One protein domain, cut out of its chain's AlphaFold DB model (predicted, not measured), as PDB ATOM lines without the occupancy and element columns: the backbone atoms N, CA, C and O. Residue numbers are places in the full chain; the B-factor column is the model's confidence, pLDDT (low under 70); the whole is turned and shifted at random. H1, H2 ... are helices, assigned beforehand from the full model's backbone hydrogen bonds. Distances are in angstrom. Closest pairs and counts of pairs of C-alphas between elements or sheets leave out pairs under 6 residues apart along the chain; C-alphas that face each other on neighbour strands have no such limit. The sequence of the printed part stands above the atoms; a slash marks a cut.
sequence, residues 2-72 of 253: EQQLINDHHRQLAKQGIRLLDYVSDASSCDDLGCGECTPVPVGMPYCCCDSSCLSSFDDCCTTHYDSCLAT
ATOM      1  N   GLU A   2     170.870 106.239 132.916       93.44
ATOM      2  CA  GLU A   2     169.646 105.807 132.214       93.44
ATOM      3  C   GLU A   2     168.529 106.869 132.192       93.44
ATOM      4  O   GLU A   2     167.974 107.168 131.140       93.44
ATOM      5  N   GLN A   3     168.288 107.548 133.319       94.31
ATOM      6  CA  GLN A   3     167.315 108.649 133.396       94.31
ATOM      7  C   GLN A   3     167.654 109.828 132.465       94.31
ATOM      8  O   GLN A   3     166.761 110.488 131.940       94.31
ATOM      9  N   GLN A   4     168.950 110.084 132.250       95.38
ATOM     10  CA  GLN A   4     169.424 111.157 131.375       95.38
ATOM     11  C   GLN A   4     169.071 110.846 129.916       95.38
ATOM     12  O   GLN A   4     168.549 111.702 129.209       95.38
ATOM     13  N   LEU A   5     169.277 109.590 129.504       96.19
ATOM     14  CA  LEU A   5     168.988 109.123 128.151       96.19
ATOM     15  C   LEU A   5     167.488 109.197 127.828       96.19
ATOM     16  O   LEU A   5     167.113 109.587 126.724       96.19
ATOM     17  N   ILE A   6     166.629 108.871 128.800       95.81
ATOM     18  CA  ILE A   6     165.170 108.972 128.647       95.81
ATOM     19  C   ILE A   6     164.752 110.435 128.453       95.81
ATOM     20  O   ILE A   6     163.987 110.739 127.538       95.81
ATOM     21  N   ASN A   7     165.291 111.354 129.258       96.38
ATOM     22  CA  ASN A   7     164.983 112.780 129.124       96.38
ATOM     23  C   ASN A   7     165.440 113.353 127.774       96.38
ATOM     24  O   ASN A   7     164.693 114.109 127.150       96.38
ATOM     25  N   ASP A   8     166.617 112.961 127.283       96.56
ATOM     26  CA  ASP A   8     167.091 113.392 125.965       96.56
ATOM     27  C   ASP A   8     166.218 112.840 124.830       96.56
ATOM     28  O   ASP A   8     165.910 113.566 123.881       96.56
ATOM     29  N   HIS A   9     165.741 111.598 124.947       96.31
ATOM     30  CA  HIS A   9     164.817 111.009 123.979       96.31
ATOM     31  C   HIS A   9     163.458 111.727 123.965       96.31
ATOM     32  O   HIS A   9     162.948 112.067 122.899       96.31
ATOM     33  N   HIS A  10     162.891 112.042 125.133       95.44
ATOM     34  CA  HIS A  10     161.661 112.838 125.217       95.44
ATOM     35  C   HIS A  10     161.843 114.239 124.623       95.44
ATOM     36  O   HIS A  10     160.967 114.730 123.913       95.44
ATOM     37  N   ARG A  11     163.000 114.873 124.846       95.50
ATOM     38  CA  ARG A  11     163.313 116.185 124.268       95.50
ATOM     39  C   ARG A  11     163.459 116.128 122.745       95.50
ATOM     40  O   ARG A  11     163.074 117.077 122.065       95.50
ATOM     41  N   GLN A  12     164.006 115.040 122.207       94.00
ATOM     42  CA  GLN A  12     164.085 114.789 120.763       94.00
ATOM     43  C   GLN A  12     162.691 114.595 120.156       94.00
ATOM     44  O   GLN A  12     162.360 115.265 119.181       94.00
ATOM     45  N   LEU A  13     161.850 113.760 120.773       91.94
ATOM     46  CA  LEU A  13     160.471 113.543 120.326       91.94
ATOM     47  C   LEU A  13     159.637 114.826 120.382       91.94
ATOM     48  O   LEU A  13     158.915 115.119 119.435       91.94
ATOM     49  N   ALA A  14     159.782 115.639 121.432       91.25
ATOM     50  CA  ALA A  14     159.099 116.929 121.526       91.25
ATOM     51  C   ALA A  14     159.516 117.884 120.396       91.25
ATOM     52  O   ALA A  14     158.672 118.530 119.784       91.25
ATOM     53  N   LYS A  15     160.812 117.930 120.054       88.69
ATOM     54  CA  LYS A  15     161.306 118.734 118.923       88.69
ATOM     55  C   LYS A  15     160.786 118.241 117.574       88.69
ATOM     56  O   LYS A  15     160.554 119.058 116.689       88.69
ATOM     57  N   GLN A  16     160.628 116.930 117.404       86.19
ATOM     58  CA  GLN A  16     160.039 116.360 116.191       86.19
ATOM     59  C   GLN A  16     158.533 116.635 116.111       86.19
ATOM     60  O   GLN A  16     158.048 116.980 115.039       86.19
ATOM     61  N   GLY A  17     157.817 116.558 117.237       85.19
ATOM     62  CA  GLY A  17     156.389 116.868 117.311       85.19
ATOM     63  C   GLY A  17     156.071 118.321 116.959       85.19
ATOM     64  O   GLY A  17     155.156 118.562 116.181       85.19
ATOM     65  N   ILE A  18     156.865 119.280 117.451       78.44
ATOM     66  CA  ILE A  18     156.675 120.709 117.142       78.44
ATOM     67  C   ILE A  18     156.833 120.971 115.637       78.44
ATOM     68  O   ILE A  18     155.980 121.614 115.041       78.44
ATOM     69  N   ARG A  19     157.850 120.384 114.992       71.50
ATOM     70  CA  ARG A  19     158.052 120.542 113.540       71.50
ATOM     71  C   ARG A  19     156.910 119.975 112.699       71.50
ATOM     72  O   ARG A  19     156.679 120.469 111.602       71.50
ATOM     73  N   LEU A  20     156.240 118.927 113.177       72.06
ATOM     74  CA  LEU A  20     155.065 118.393 112.491       72.06
ATOM     75  C   LEU A  20     153.882 119.358 112.591       72.06
ATOM     76  O   LEU A  20     153.171 119.517 111.611       72.06
ATOM     77  N   LEU A  21     153.684 119.994 113.750       72.00
ATOM     78  CA  LEU A  21     152.595 120.950 113.953       72.00
ATOM     79  C   LEU A  21     152.783 122.215 113.108       72.00
ATOM     80  O   LEU A  21     151.827 122.632 112.468       72.00
ATOM     81  N   ASP A  22     154.004 122.752 113.023       68.00
ATOM     82  CA  ASP A  22     154.297 123.893 112.140       68.00
ATOM     83  C   ASP A  22     154.022 123.538 110.667       68.00
ATOM     84  O   ASP A  22     153.346 124.277 109.961       68.00
ATOM     85  N   TYR A  23     154.437 122.344 110.222       67.81
ATOM     86  CA  TYR A  23     154.169 121.881 108.856       67.81
ATOM     87  C   TYR A  23     152.670 121.694 108.564       67.81
ATOM     88  O   TYR A  23     152.220 121.925 107.445       67.81
ATOM     89  N   VAL A  24     151.890 121.263 109.561       66.19
ATOM     90  CA  VAL A  24     150.430 121.118 109.447       66.19
ATOM     91  C   VAL A  24     149.750 122.478 109.335       66.19
ATOM     92  O   VAL A  24     148.791 122.605 108.580       66.19
ATOM     93  N   SER A  25     150.251 123.482 110.052       66.81
ATOM     94  CA  SER A  25     149.744 124.849 109.971       66.81
ATOM     95  C   SER A  25     150.090 125.513 108.636       66.81
ATOM     96  O   SER A  25     149.190 126.058 108.002       66.81
ATOM     97  N   ASP A  26     151.330 125.395 108.156       62.09
ATOM     98  CA  ASP A  26     151.759 126.025 106.896       62.09
ATOM     99  C   ASP A  26     151.129 125.372 105.653       62.09
ATOM    100  O   ASP A  26     150.742 126.065 104.718       62.09
ATOM    101  N   ALA A  27     150.929 124.047 105.645       64.00
ATOM    102  CA  ALA A  27     150.306 123.345 104.513       64.00
ATOM    103  C   ALA A  27     148.792 123.604 104.361       64.00
ATOM    104  O   ALA A  27     148.146 122.985 103.515       64.00
ATOM    105  N   SER A  28     148.221 124.475 105.196       69.12
ATOM    106  CA  SER A  28     146.796 124.812 105.217       69.12
ATOM    107  C   SER A  28     146.513 126.286 104.915       69.12
ATOM    108  O   SER A  28     145.406 126.753 105.184       69.12
ATOM    109  N   SER A  29     147.488 127.024 104.373       84.25
ATOM    110  CA  SER A  29     147.266 128.397 103.917       84.25
ATOM    111  C   SER A  29     146.688 128.407 102.492       84.25
ATOM    112  O   SER A  29     147.133 127.683 101.600       84.25
ATOM    113  N   CYS A  30     145.683 129.248 102.260       87.81
ATOM    114  CA  CYS A  30     145.193 129.554 100.918       87.81
ATOM    115  C   CYS A  30     146.128 130.480 100.130       87.81
ATOM    116  O   CYS A  30     145.933 130.642  98.926       87.81
ATOM    117  N   ASP A  31     147.137 131.069 100.777       85.31
ATOM    118  CA  ASP A  31     148.095 131.970 100.134       85.31
ATOM    119  C   ASP A  31     148.977 131.231  99.120       85.31
ATOM    120  O   ASP A  31     149.245 131.752  98.038       85.31
ATOM    121  N   ASP A  32     149.381 129.996  99.438       81.31
ATOM    122  CA  ASP A  32     150.210 129.166  98.557       81.31
ATOM    123  C   ASP A  32     149.389 128.375  97.526       81.31
ATOM    124  O   ASP A  32     149.876 128.080  96.432       81.31
ATOM    125  N   LEU A  33     148.150 128.015  97.873       81.81
ATOM    126  CA  LEU A  33     147.270 127.185  97.041       81.81
ATOM    127  C   LEU A  33     146.461 127.994  96.024       81.81
ATOM    128  O   LEU A  33     146.079 127.459  94.987       81.81
ATOM    129  N   GLY A  34     146.220 129.274  96.303       85.50
ATOM    130  CA  GLY A  34     145.352 130.119  95.498       85.50
ATOM    131  C   GLY A  34     143.866 129.914  95.804       85.50
ATOM    132  O   GLY A  34     143.387 128.833  96.148       85.50
ATOM    133  N   CYS A  35     143.109 130.999  95.678       90.25
ATOM    134  CA  CYS A  35     141.672 131.008  95.922       90.25
ATOM    135  C   CYS A  35     140.909 130.330  94.777       90.25
ATOM    136  O   CYS A  35     141.144 130.631  93.607       90.25
ATOM    137  N   GLY A  36     139.967 129.447  95.114       86.12
ATOM    138  CA  GLY A  36     139.157 128.687  94.155       86.12
ATOM    139  C   GLY A  36     139.676 127.284  93.827       86.12
ATOM    140  O   GLY A  36     139.018 126.561  93.080       86.12
ATOM    141  N   GLU A  37     140.811 126.864  94.393       81.12
ATOM    142  CA  GLU A  37     141.310 125.493  94.249       81.12
ATOM    143  C   GLU A  37     141.188 124.701  95.563       81.12
ATOM    144  O   GLU A  37     141.377 125.209  96.669       81.12
ATOM    145  N   CYS A  38     140.843 123.419  95.436       81.50
ATOM    146  CA  CYS A  38     140.906 122.451  96.527       81.50
ATOM    147  C   CYS A  38     142.033 121.476  96.212       81.50
ATOM    148  O   CYS A  38     141.883 120.608  95.345       81.50
ATOM    149  N   THR A  39     143.155 121.588  96.910       74.88
ATOM    150  CA  THR A  39     144.238 120.619  96.752       74.88
ATOM    151  C   THR A  39     144.128 119.506  97.787       74.88
ATOM    152  O   THR A  39     143.973 119.786  98.977       74.88
ATOM    153  N   PRO A  40     144.253 118.231  97.378       68.19
ATOM    154  CA  PRO A  40     144.401 117.136  98.321       68.19
ATOM    155  C   PRO A  40     145.681 117.341  99.135       68.19
ATOM    156  O   PRO A  40     146.788 117.233  98.606       68.19
ATOM    157  N   VAL A  41     145.530 117.614 100.430       68.12
ATOM    158  CA  VAL A  41     146.660 117.621 101.362       68.12
ATOM    159  C   VAL A  41     147.238 116.193 101.398       68.12
ATOM    160  O   VAL A  41     146.472 115.223 101.340       68.12
ATOM    161  N   PRO A  42     148.573 116.009 101.430       66.50
ATOM    162  CA  PRO A  42     149.190 114.685 101.442       66.50
ATOM    163  C   PRO A  42     148.586 113.746 102.500       66.50
ATOM    164  O   PRO A  42     148.198 114.156 103.593       66.50
ATOM    165  N   VAL A  43     148.513 112.462 102.130       62.88
ATOM    166  CA  VAL A  43     147.816 111.368 102.830       62.88
ATOM    167  C   VAL A  43     147.962 111.441 104.354       62.88
ATOM    168  O   VAL A  43     149.064 111.310 104.884       62.88
ATOM    169  N   GLY A  44     146.826 111.555 105.050       72.62
ATOM    170  CA  GLY A  44     146.745 111.543 106.516       72.62
ATOM    171  C   GLY A  44     146.359 112.878 107.154       72.62
ATOM    172  O   GLY A  44     146.276 112.947 108.377       72.62
ATOM    173  N   MET A  45     146.101 113.907 106.347       66.44
ATOM    174  CA  MET A  45     145.710 115.244 106.795       66.44
ATOM    175  C   MET A  45     144.268 115.557 106.370       66.44
ATOM    176  O   MET A  45     143.823 115.039 105.340       66.44
ATOM    177  N   PRO A  46     143.517 116.356 107.151       72.62
ATOM    178  CA  PRO A  46     142.200 116.823 106.735       72.62
ATOM    179  C   PRO A  46     142.335 117.640 105.445       72.62
ATOM    180  O   PRO A  46     143.255 118.443 105.300       72.62
ATOM    181  N   TYR A  47     141.442 117.385 104.491       79.88
ATOM    182  CA  TYR A  47     141.347 118.188 103.276       79.88
ATOM    183  C   TYR A  47     140.907 119.592 103.679       79.88
ATOM    184  O   TYR A  47     139.966 119.724 104.454       79.88
ATOM    185  N   CYS A  48     141.576 120.619 103.163       85.12
ATOM    186  CA  CYS A  48     141.088 121.983 103.280       85.12
ATOM    187  C   CYS A  48     140.901 122.567 101.877       85.12
ATOM    188  O   CYS A  48     141.670 122.282 100.957       85.12
ATOM    189  N   CYS A  49     139.817 123.312 101.704       90.25
ATOM    190  CA  CYS A  49     139.421 123.944 100.457       90.25
ATOM    191  C   CYS A  49     139.522 125.465 100.579       90.25
ATOM    192  O   CYS A  49     139.133 126.036 101.601       90.25
ATOM    193  N   CYS A  50     139.983 126.108  99.503       92.06
ATOM    194  CA  CYS A  50     140.056 127.564  99.363       92.06
ATOM    195  C   CYS A  50     138.982 128.119  98.417       92.06
ATOM    196  O   CYS A  50     139.153 129.192  97.841       92.06
ATOM    197  N   ASP A  51     137.905 127.365  98.200       91.12
ATOM    198  CA  ASP A  51     136.800 127.764  97.337       91.12
ATOM    199  C   ASP A  51     135.594 128.252  98.148       91.12
ATOM    200  O   ASP A  51     135.319 127.768  99.245       91.12
ATOM    201  N   SER A  52     134.805 129.139  97.544       88.75
ATOM    202  CA  SER A  52     133.547 129.670  98.086       88.75
ATOM    203  C   SER A  52     132.588 128.574  98.576       88.75
ATOM    204  O   SER A  52     131.802 128.800  99.496       88.75
ATOM    205  N   SER A  53     132.659 127.374  97.990       89.50
ATOM    206  CA  SER A  53     131.888 126.199  98.404       89.50
ATOM    207  C   SER A  53     132.170 125.777  99.848       89.50
ATOM    208  O   SER A  53     131.257 125.300 100.522       89.50
ATOM    209  N   CYS A  54     133.391 125.978 100.357       89.12
ATOM    210  CA  CYS A  54     133.755 125.584 101.720       89.12
ATOM    211  C   CYS A  54     132.973 126.392 102.773       89.12
ATOM    212  O   CYS A  54     132.636 125.869 103.834       89.12
ATOM    213  N   LEU A  55     132.580 127.634 102.453       86.00
ATOM    214  CA  LEU A  55     131.773 128.489 103.337       86.00
ATOM    215  C   LEU A  55     130.377 127.908 103.596       86.00
ATOM    216  O   LEU A  55     129.726 128.281 104.568       86.00
ATOM    217  N   SER A  56     129.909 127.006 102.729       88.00
ATOM    218  CA  SER A  56     128.623 126.332 102.905       88.00
ATOM    219  C   SER A  56     128.702 125.093 103.802       88.00
ATOM    220  O   SER A  56     127.685 124.742 104.401       88.00
ATOM    221  N   SER A  57     129.875 124.454 103.931       81.62
ATOM    222  CA  SER A  57     130.058 123.280 104.801       81.62
ATOM    223  C   SER A  57     130.677 123.607 106.162       81.62
ATOM    224  O   SER A  57     130.548 122.779 107.054       81.62
ATOM    225  N   PHE A  58     131.270 124.798 106.351       69.69
ATOM    226  CA  PHE A  58     131.965 125.291 107.562       69.69
ATOM    227  C   PHE A  58     133.144 124.437 108.071       69.69
ATOM    228  O   PHE A  58     134.084 125.003 108.622       69.69
ATOM    229  N   ASP A  59     133.140 123.122 107.867       79.25
ATOM    230  CA  ASP A  59     134.141 122.181 108.381       79.25
ATOM    231  C   ASP A  59     135.338 121.965 107.435       79.25
ATOM    232  O   ASP A  59     136.375 121.474 107.875       79.25
ATOM    233  N   ASP A  60     135.237 122.361 106.159       85.38
ATOM    234  CA  ASP A  60     136.273 122.080 105.147       85.38
ATOM    235  C   ASP A  60     137.063 123.319 104.686       85.38
ATOM    236  O   ASP A  60     137.917 123.214 103.801       85.38
ATOM    237  N   CYS A  61     136.795 124.513 105.228       87.38
ATOM    238  CA  CYS A  61     137.566 125.702 104.853       87.38
ATOM    239  C   CYS A  61     138.951 125.690 105.502       87.38
ATOM    240  O   CYS A  61     139.095 125.482 106.708       87.38
ATOM    241  N   CYS A  62     139.974 126.020 104.713       88.94
ATOM    242  CA  CYS A  62     141.280 126.357 105.263       88.94
ATOM    243  C   CYS A  62     141.162 127.574 106.203       88.94
ATOM    244  O   CYS A  62     140.389 128.501 105.949       88.94
ATOM    245  N   THR A  63     141.947 127.596 107.282       85.38
ATOM    246  CA  THR A  63     141.844 128.649 108.313       85.38
ATOM    247  C   THR A  63     142.144 130.050 107.781       85.38
ATOM    248  O   THR A  63     141.566 131.016 108.272       85.38
ATOM    249  N   THR A  64     142.975 130.169 106.740       88.81
ATOM    250  CA  THR A  64     143.288 131.459 106.106       88.81
ATOM    251  C   THR A  64     142.362 131.812 104.942       88.81
ATOM    252  O   THR A  64     142.514 132.878 104.362       88.81
ATOM    253  N   HIS A  65     141.354 130.994 104.609       90.06
ATOM    254  CA  HIS A  65     140.443 131.285 103.491       90.06
ATOM    255  C   HIS A  65     139.766 132.660 103.628       90.06
ATOM    256  O   HIS A  65     139.629 133.391 102.649       90.06
ATOM    257  N   TYR A  66     139.377 133.046 104.846       85.88
ATOM    258  CA  TYR A  66     138.735 134.341 105.079       85.88
ATOM    259  C   TYR A  66     139.703 135.521 104.890       85.88
ATOM    260  O   TYR A  66     139.342 136.519 104.274       85.88
ATOM    261  N   ASP A  67     140.941 135.390 105.364       88.12
ATOM    262  CA  ASP A  67     141.955 136.445 105.260       88.12
ATOM    263  C   ASP A  67     142.542 136.549 103.844       88.12
ATOM    264  O   ASP A  67     142.709 137.642 103.321       88.12
ATOM    265  N   SER A  68     142.808 135.425 103.182       88.56
ATOM    266  CA  SER A  68     143.485 135.416 101.881       88.56
ATOM    267  C   SER A  68     142.515 135.570 100.707       88.56
ATOM    268  O   SER A  68     142.832 136.241  99.727       88.56
ATOM    269  N   CYS A  69     141.321 134.967 100.789       87.94
ATOM    270  CA  CYS A  69     140.394 134.882  99.653       87.94
ATOM    271  C   CYS A  69     139.200 135.827  99.744       87.94
ATOM    272  O   CYS A  69     138.715 136.276  98.708       87.94
ATOM    273  N   LEU A  70     138.744 136.172 100.951       86.25
ATOM    274  CA  LEU A  70     137.642 137.122 101.135       86.25
ATOM    275  C   LEU A  70     138.109 138.559 101.394       86.25
ATOM    276  O   LEU A  70     137.306 139.475 101.240       86.25
ATOM    277  N   ALA A  71     139.390 138.800 101.693       80.00
ATOM    278  CA  ALA A  71     139.910 140.160 101.883       80.00
ATOM    279  C   ALA A  71     140.008 140.995 100.589       80.00
ATOM    280  O   ALA A  71     140.494 142.124 100.617       80.00
ATOM    281  N   THR A  72     139.521 140.487  99.455       57.94
ATOM    282  CA  THR A  72     139.391 141.253  98.211       57.94
ATOM    283  C   THR A  72     138.007 141.883  98.074       57.94
ATOM    284  O   THR A  72     137.294 141.666  97.101       57.94
TER     285      THR A  72
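AT A GLANCE: This is residues 2 to 72 of the 253 residues of the protein "Hypothetical protein" of Amphiprora paludosa (UniProt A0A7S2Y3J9). One long helix, H1, sticks out with residues 2 to 23 from a small compact head made mostly of loop, like a handle on a knob. The head holds three very short helices, H2, H3 and H4, and a long loop, residues 34 to 53, that runs out and folds back. The printed part has 71 residues with four named helices in the order H1, H2, H3, H4 and no named strand, and its class is all helix. It is only just extended, close to loose, with a radius of gyration of the C-alphas of 17.0 A; it spans 56 by 22 by 18 A, and the free arm of H1 makes the length.

IN THESE COORDINATES: H1 is residues 2 to 26, 37.0 A from first to last C-alpha, starting with C-alpha 2 at (169.646, 105.807, 132.214) and ending with C-alpha 26 at (151.759, 126.025, 106.896). H2 is residues 30 to 33, H3 is residues 54 to 57 and H4 is residues 65 to 69. C-alpha 69 is at (140.394, 134.882, 99.653).

HOW THE PARTS SIT: H1 touches no helix. H2 and H4 touch, and their closest C-alphas, those of Cys 30 and His 65, are 5.7 A apart. H3 touches no helix. Every O i to N i+4 pair is within hydrogen-bond range in H1 and H4, while H2 and H3 are too short for such a pair.

THE WHOLE: The C-alphas of Glu 2 and Thr 72, the two farthest apart, are 57.7 A apart. Without residues 2 to 23, the body spans 31 by 21 by 15 A. The printed part has no cut. The link from H2 to H3 is long, with 20 residues. The mean pLDDT of the printed part is 82.5, and residues 22 to 28, 40 to 43, 45, 58 and 72 are under 70.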